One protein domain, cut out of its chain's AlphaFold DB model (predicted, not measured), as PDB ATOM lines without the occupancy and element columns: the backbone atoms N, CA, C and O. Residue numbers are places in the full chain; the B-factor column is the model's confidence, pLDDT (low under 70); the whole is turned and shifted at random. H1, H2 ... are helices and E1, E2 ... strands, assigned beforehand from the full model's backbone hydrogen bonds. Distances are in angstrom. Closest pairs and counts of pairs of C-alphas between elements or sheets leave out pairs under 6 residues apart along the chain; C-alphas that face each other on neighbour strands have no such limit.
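This is residues 3 to 56 of the 56 residues of an uncharacterized protein of Ruminococcus bromii (UniProt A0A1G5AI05). Two small strand hairpins, E3 with E4 and E1 with E2, join two helices, H1 and H2, that pack on each other nearly at right angles. Residues 3 to 4 add a short antiparallel pairing to E4. The 54 printed residues hold H1, E1, E2, E3, E4, H2 in that order, class mixed; the whole is compact and rounded, radius of gyration of the C-alphas 10.2 A, spans 26 by 25 by 17 A.

Find E3 at residues 35 to 37 and E4 at 42 to 44, then E1 at 19 to 21 and E2 at 24 to 26. H1, residues 6 to 14, starts at C-alpha 6 (76.612, 109.928, 87.337) and runs 12.3 A; H2, residues 46 to 55, runs 14.5 A to C-alpha 55 (76.333, 114.012, 74.812).

E3 and E4 are an antiparallel hairpin; look for N 43 and O 36, 2.8 A. E1 and E2 are another; N 19 and O 26 are 2.8 A apart. H1 and H2 touch, closest at the C-alphas of Glu 8 and Ala 52, 5.2 A, about perpendicular at 83 degrees. Every O i to N i+4 pair is within hydrogen-bond range in H1, 5 of 6 in H2. E1 and H2 are apart.

The C-alphas of Asn 29 and Arg 39, the two farthest apart, are 29.5 A apart. The printed part has no cut, no link is long, and no printed residue is under 70 in pLDDT.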
ATOM      1  N   GLU A   3      65.499 109.918  85.579       96.62
ATOM      2  CA  GLU A   3      66.739 109.390  86.143       96.62
ATOM      3  C   GLU A   3      67.926 109.772  85.250       96.62
ATOM      4  O   GLU A   3      67.817 109.745  84.024       96.62
ATOM      5  N   ILE A   4      69.038 110.142  85.880       96.25
ATOM      6  CA  ILE A   4      70.302 110.467  85.222       96.25
ATOM      7  C   ILE A   4      71.433 109.678  85.878       96.25
ATOM      8  O   ILE A   4      71.514 109.557  87.107       96.25
ATOM      9  N   THR A   5      72.335 109.140  85.068       95.62
ATOM     10  CA  THR A   5      73.536 108.481  85.574       95.62
ATOM     11  C   THR A   5      74.559 109.508  86.061       95.62
ATOM     12  O   THR A   5      74.532 110.688  85.712       95.62
ATOM     13  N   LYS A   6      75.513 109.061  86.888       93.06
ATOM     14  CA  LYS A   6      76.612 109.928  87.337       93.06
ATOM     15  C   LYS A   6      77.423 110.461  86.144       93.06
ATOM     16  O   LYS A   6      77.724 111.647  86.118       93.06
ATOM     17  N   LYS A   7      77.697 109.602  85.157       94.12
ATOM     18  CA  LYS A   7      78.478 109.931  83.957       94.12
ATOM     19  C   LYS A   7      77.786 110.981  83.083       94.12
ATOM     20  O   LYS A   7      78.409 111.957  82.692       94.12
ATOM     21  N   GLU A   8      76.489 110.813  82.826       95.50
ATOM     22  CA  GLU A   8      75.676 111.806  82.107       95.50
ATOM     23  C   GLU A   8      75.665 113.159  82.832       95.50
ATOM     24  O   GLU A   8      75.776 114.212  82.208       95.50
ATOM     25  N   MET A   9      75.572 113.141  84.165       93.75
ATOM     26  CA  MET A   9      75.592 114.366  84.957       93.75
ATOM     27  C   MET A   9      76.954 115.071  84.923       93.75
ATOM     28  O   MET A   9      77.000 116.295  84.826       93.75
ATOM     29  N   GLU A  10      78.053 114.317  84.967       94.19
ATOM     30  CA  GLU A  10      79.411 114.848  84.797       94.19
ATOM     31  C   GLU A  10      79.605 115.452  83.400       94.19
ATOM     32  O   GLU A  10      80.115 116.565  83.297       94.19
ATOM     33  N   ALA A  11      79.089 114.806  82.348       95.44
ATOM     34  CA  ALA A  11      79.135 115.337  80.985       95.44
ATOM     35  C   ALA A  11      78.411 116.692  80.855       95.44
ATOM     36  O   ALA A  11      78.903 117.600  80.184       95.44
ATOM     37  N   LEU A  12      77.269 116.873  81.532       94.69
ATOM     38  CA  LEU A  12      76.568 118.164  81.560       94.69
ATOM     39  C   LEU A  12      77.391 119.273  82.233       94.69
ATOM     40  O   LEU A  12      77.318 120.427  81.804       94.69
ATOM     41  N   ILE A  13      78.143 118.934  83.284       94.25
ATOM     42  CA  ILE A  13      79.004 119.879  84.007       94.25
ATOM     43  C   ILE A  13      80.221 120.237  83.153       94.25
ATOM     44  O   ILE A  13      80.529 121.416  82.993       94.25
ATOM     45  N   GLU A  14      80.873 119.237  82.556       94.25
ATOM     46  CA  GLU A  14      82.049 119.415  81.699       94.25
ATOM     47  C   GLU A  14      81.732 120.265  80.461       94.25
ATOM     48  O   GLU A  14      82.492 121.163  80.101       94.25
ATOM     49  N   LYS A  15      80.561 120.055  79.845       93.56
ATOM     50  CA  LYS A  15      80.082 120.863  78.710       93.56
ATOM     51  C   LYS A  15      79.537 122.236  79.119       93.56
ATOM     52  O   LYS A  15      79.132 123.006  78.251       93.56
ATOM     53  N   GLY A  16      79.487 122.550  80.414       93.31
ATOM     54  CA  GLY A  16      79.003 123.836  80.919       93.31
ATOM     55  C   GLY A  16      77.500 124.070  80.729       93.31
ATOM     56  O   GLY A  16      77.055 125.223  80.752       93.31
ATOM     57  N   VAL A  17      76.717 123.000  80.538       94.25
ATOM     58  CA  VAL A  17      75.246 123.056  80.437       94.25
ATOM     59  C   VAL A  17      74.638 123.366  81.804       94.25
ATOM     60  O   VAL A  17      73.715 124.177  81.914       94.25
ATOM     61  N   ILE A  18      75.182 122.743  82.851       95.12
ATOM     62  CA  ILE A  18      74.863 123.027  84.253       95.12
ATOM     63  C   ILE A  18      76.158 123.256  85.035       95.12
ATOM     64  O   ILE A  18      77.237 122.837  84.621       95.12
ATOM     65  N   ARG A  19      76.055 123.912  86.185       94.94
ATOM     66  CA  ARG A  19      77.177 124.220  87.076       94.94
ATOM     67  C   ARG A  19      76.850 123.766  88.485       94.94
ATOM     68  O   ARG A  19      75.701 123.861  88.909       94.94
ATOM     69  N   ASN A  20      77.853 123.288  89.214       92.75
ATOM     70  CA  ASN A  20      77.694 123.011  90.635       92.75
ATOM     71  C   ASN A  20      77.824 124.318  91.433       92.75
ATOM     72  O   ASN A  20      78.727 125.115  91.181       92.75
ATOM     73  N   SER A  21      76.913 124.538  92.373       91.25
ATOM     74  CA  SER A  21      76.830 125.710  93.238       91.25
ATOM     75  C   SER A  21      76.545 125.267  94.674       91.25
ATOM     76  O   SER A  21      76.065 124.163  94.928       91.25
ATOM     77  N   THR A  22      76.783 126.155  95.638       89.44
ATOM     78  CA  THR A  22      76.423 125.938  97.050       89.44
ATOM     79  C   THR A  22      74.925 125.693  97.252       89.44
ATOM     80  O   THR A  22      74.531 125.093  98.248       89.44
ATOM     81  N   ARG A  23      74.085 126.119  96.298       87.56
ATOM     82  CA  ARG A  23      72.624 125.923  96.300       87.56
ATOM     83  C   ARG A  23      72.155 124.713  95.477       87.56
ATOM     84  O   ARG A  23      70.959 124.564  95.253       87.56
ATOM     85  N   GLY A  24      73.073 123.863  95.016       91.00
ATOM     86  CA  GLY A  24      72.787 122.741  94.119       91.00
ATOM     87  C   GLY A  24      73.239 123.021  92.688       91.00
ATOM     88  O   GLY A  24      74.183 123.772  92.460       91.00
ATOM     89  N   TYR A  25      72.582 122.408  91.706       94.88
ATOM     90  CA  TYR A  25      72.925 122.629  90.302       94.88
ATOM     91  C   TYR A  25      72.242 123.881  89.774       94.88
ATOM     92  O   TYR A  25      71.063 124.103  90.038       94.88
ATOM     93  N   VAL A  26      72.976 124.689  89.018       95.62
ATOM     94  CA  VAL A  26      72.468 125.925  88.421       95.62
ATOM     95  C   VAL A  26      72.738 125.974  86.923       95.62
ATOM     96  O   VAL A  26      73.674 125.361  86.410       95.62
ATOM     97  N   LYS A  27      71.902 126.725  86.219       92.62
ATOM     98  CA  LYS A  27      72.071 127.096  84.814       92.62
ATOM     99  C   LYS A  27      73.161 128.159  84.662       92.62
ATOM    100  O   LYS A  27      73.632 128.742  85.637       92.62
ATOM    101  N   GLN A  28      73.506 128.487  83.417       87.94
ATOM    102  CA  GLN A  28      74.423 129.596  83.125       87.94
ATOM    103  C   GLN A  28      73.923 130.955  83.638       87.94
ATOM    104  O   GLN A  28      74.738 131.766  84.066       87.94
ATOM    105  N   ASN A  29      72.605 131.178  83.653       88.81
ATOM    106  CA  ASN A  29      71.985 132.403  84.166       88.81
ATOM    107  C   ASN A  29      71.825 132.430  85.701       88.81
ATOM    108  O   ASN A  29      71.287 133.393  86.230       88.81
ATOM    109  N   GLY A  30      72.280 131.392  86.417       88.69
ATOM    110  CA  GLY A  30      72.205 131.305  87.879       88.69
ATOM    111  C   GLY A  30      70.919 130.682  88.433       88.69
ATOM    112  O   GLY A  30      70.848 130.434  89.636       88.69
ATOM    113  N   ASP A  31      69.937 130.365  87.584       92.88
ATOM    114  CA  ASP A  31      68.717 129.683  88.019       92.88
ATOM    115  C   ASP A  31      69.012 128.265  88.509       92.88
ATOM    116  O   ASP A  31      69.767 127.524  87.874       92.88
ATOM    117  N   ILE A  32      68.333 127.848  89.576       94.31
ATOM    118  CA  ILE A  32      68.433 126.486  90.105       94.31
ATOM    119  C   ILE A  32      67.834 125.489  89.106       94.31
ATOM    120  O   ILE A  32      66.777 125.716  88.517       94.31
ATOM    121  N   VAL A  33      68.538 124.376  88.924       94.69
ATOM    122  CA  VAL A  33      68.093 123.195  88.192       94.69
ATOM    123  C   VAL A  33      67.516 122.201  89.191       94.69
ATOM    124  O   VAL A  33      68.179 121.828  90.161       94.69
ATOM    125  N   GLY A  34      66.298 121.733  88.924       94.62
ATOM    126  CA  GLY A  34      65.648 120.697  89.715       94.62
ATOM    127  C   GLY A  34      66.485 119.419  89.753       94.62
ATOM    128  O   GLY A  34      66.612 118.719  88.747       94.62
ATOM    129  N   PHE A  35      67.034 119.114  90.927       95.12
ATOM    130  CA  PHE A  35      67.842 117.934  91.194       95.12
ATOM    131  C   PHE A  35      67.316 117.207  92.426       95.12
ATOM    132  O   PHE A  35      67.054 117.814  93.463       95.12
ATOM    133  N   TYR A  36      67.203 115.889  92.314       94.19
ATOM    134  CA  TYR A  36      66.793 115.025  93.410       94.19
ATOM    135  C   TYR A  36      67.668 113.781  93.432       94.19
ATOM    136  O   TYR A  36      67.994 113.205  92.394       94.19
ATOM    137  N   ARG A  37      68.062 113.348  94.625       93.31
ATOM    138  CA  ARG A  37      68.906 112.171  94.805       93.31
ATOM    139  C   ARG A  37      68.325 111.291  95.896       93.31
ATOM    140  O   ARG A  37      68.109 111.749  97.013       93.31
ATOM    141  N   THR A  38      68.145 110.018  95.575       94.06
ATOM    142  CA  THR A  38      67.882 108.962  96.555       94.06
ATOM    143  C   THR A  38      69.185 108.230  96.883       94.06
ATOM    144  O   THR A  38      70.248 108.548  96.349       94.06
ATOM    145  N   ARG A  39      69.132 107.215  97.753       92.56
ATOM    146  CA  ARG A  39      70.319 106.450  98.175       92.56
ATOM    147  C   ARG A  39      71.144 105.893  97.002       92.56
ATOM    148  O   ARG A  39      72.365 105.833  97.107       92.56
ATOM    149  N   HIS A  40      70.494 105.543  95.887       93.00
ATOM    150  CA  HIS A  40      71.147 104.921  94.725       93.00
ATOM    151  C   HIS A  40      70.899 105.634  93.392       93.00
ATOM    152  O   HIS A  40      71.656 105.415  92.449       93.00
ATOM    153  N   ARG A  41      69.875 106.490  93.293       95.00
ATOM    154  CA  ARG A  41      69.452 107.101  92.025       95.00
ATOM    155  C   ARG A  41      69.559 108.617  92.072       95.00
ATOM    156  O   ARG A  41      69.436 109.233  93.132       95.00
ATOM    157  N   ARG A  42      69.800 109.216  90.911       95.31
ATOM    158  CA  ARG A  42      69.846 110.668  90.711       95.31
ATOM    159  C   ARG A  42      68.812 111.025  89.667       95.31
ATOM    160  O   ARG A  42      68.619 110.285  88.712       95.31
ATOM    161  N   TYR A  43      68.176 112.162  89.853       96.44
ATOM    162  CA  TYR A  43      67.125 112.648  88.988       96.44
ATOM    163  C   TYR A  43      67.375 114.117  88.687       96.44
ATOM    164  O   TYR A  43      67.772 114.882  89.570       96.44
ATOM    165  N   LEU A  44      67.116 114.498  87.445       95.88
ATOM    166  CA  LEU A  44      67.262 115.862  86.951       95.88
ATOM    167  C   LEU A  44      66.010 116.242  86.154       95.88
ATOM    168  O   LEU A  44      65.208 115.375  85.786       95.88
ATOM    169  N   GLU A  45      65.809 117.531  85.890       95.81
ATOM    170  CA  GLU A  45      64.755 117.947  84.960       95.81
ATOM    171  C   GLU A  45      64.936 117.277  83.593       95.81
ATOM    172  O   GLU A  45      66.050 117.164  83.078       95.81
ATOM    173  N   ASP A  46      63.817 116.873  82.992       95.75
ATOM    174  CA  ASP A  46      63.772 116.029  81.796       95.75
ATOM    175  C   ASP A  46      64.603 116.605  80.650       95.75
ATOM    176  O   ASP A  46      65.376 115.883  80.028       95.75
ATOM    177  N   LYS A  47      64.534 117.928  80.455       94.88
ATOM    178  CA  LYS A  47      65.295 118.637  79.421       94.88
ATOM    179  C   LYS A  47      66.807 118.419  79.531       94.88
ATOM    180  O   LYS A  47      67.472 118.294  78.512       94.88
ATOM    181  N   TYR A  48      67.360 118.344  80.744       94.94
ATOM    182  CA  TYR A  48      68.796 118.131  80.938       94.94
ATOM    183  C   TYR A  48      69.182 116.668  80.783       94.94
ATOM    184  O   TYR A  48      70.263 116.386  80.276       94.94
ATOM    185  N   VAL A  49      68.302 115.741  81.169       95.50
ATOM    186  CA  VAL A  49      68.513 114.311  80.910       95.50
ATOM    187  C   VAL A  49      68.534 114.046  79.407       95.50
ATOM    188  O   VAL A  49      69.426 113.362  78.913       95.50
ATOM    189  N   ASP A  50      67.607 114.645  78.662       95.75
ATOM    190  CA  ASP A  50      67.544 114.500  77.208       95.75
ATOM    191  C   ASP A  50      68.750 115.166  76.510       95.75
ATOM    192  O   ASP A  50      69.212 114.668  75.485       95.75
ATOM    193  N   ILE A  51      69.312 116.248  77.071       95.00
ATOM    194  CA  ILE A  51      70.596 116.812  76.617       95.00
ATOM    195  C   ILE A  51      71.749 115.850  76.927       95.00
ATOM    196  O   ILE A  51      72.559 115.583  76.045       95.00
ATOM    197  N   ALA A  52      71.827 115.306  78.143       94.62
ATOM    198  CA  ALA A  52      72.924 114.430  78.549       94.62
ATOM    199  C   ALA A  52      73.017 113.171  77.677       94.62
ATOM    200  O   ALA A  52      74.106 112.805  77.242       94.62
ATOM    201  N   LYS A  53      71.868 112.586  77.323       93.31
ATOM    202  CA  LYS A  53      71.769 111.440  76.407       93.31
ATOM    203  C   LYS A  53      72.251 111.720  74.985       93.31
ATOM    204  O   LYS A  53      72.549 110.786  74.261       93.31
ATOM    205  N   LYS A  54      72.290 112.986  74.561       93.62
ATOM    206  CA  LYS A  54      72.860 113.390  73.263       93.62
ATOM    207  C   LYS A  54      74.370 113.633  73.336       93.62
ATOM    208  O   LYS A  54      75.006 113.782  72.299       93.62
ATOM    209  N   LEU A  55      74.918 113.746  74.546       86.81
ATOM    210  CA  LEU A  55      76.333 114.012  74.812       86.81
ATOM    211  C   LEU A  55      77.129 112.743  75.151       86.81
ATOM    212  O   LEU A  55      78.353 112.820  75.233       86.81
ATOM    213  N   THR A  56      76.443 111.623  75.396       71.06
ATOM    214  CA  THR A  56      77.021 110.311  75.730       71.06
ATOM    215  C   THR A  56      76.779 109.316  74.614       71.06
ATOM    216  O   THR A  56      77.668 108.452  74.448       71.06
TER     217      THR A  56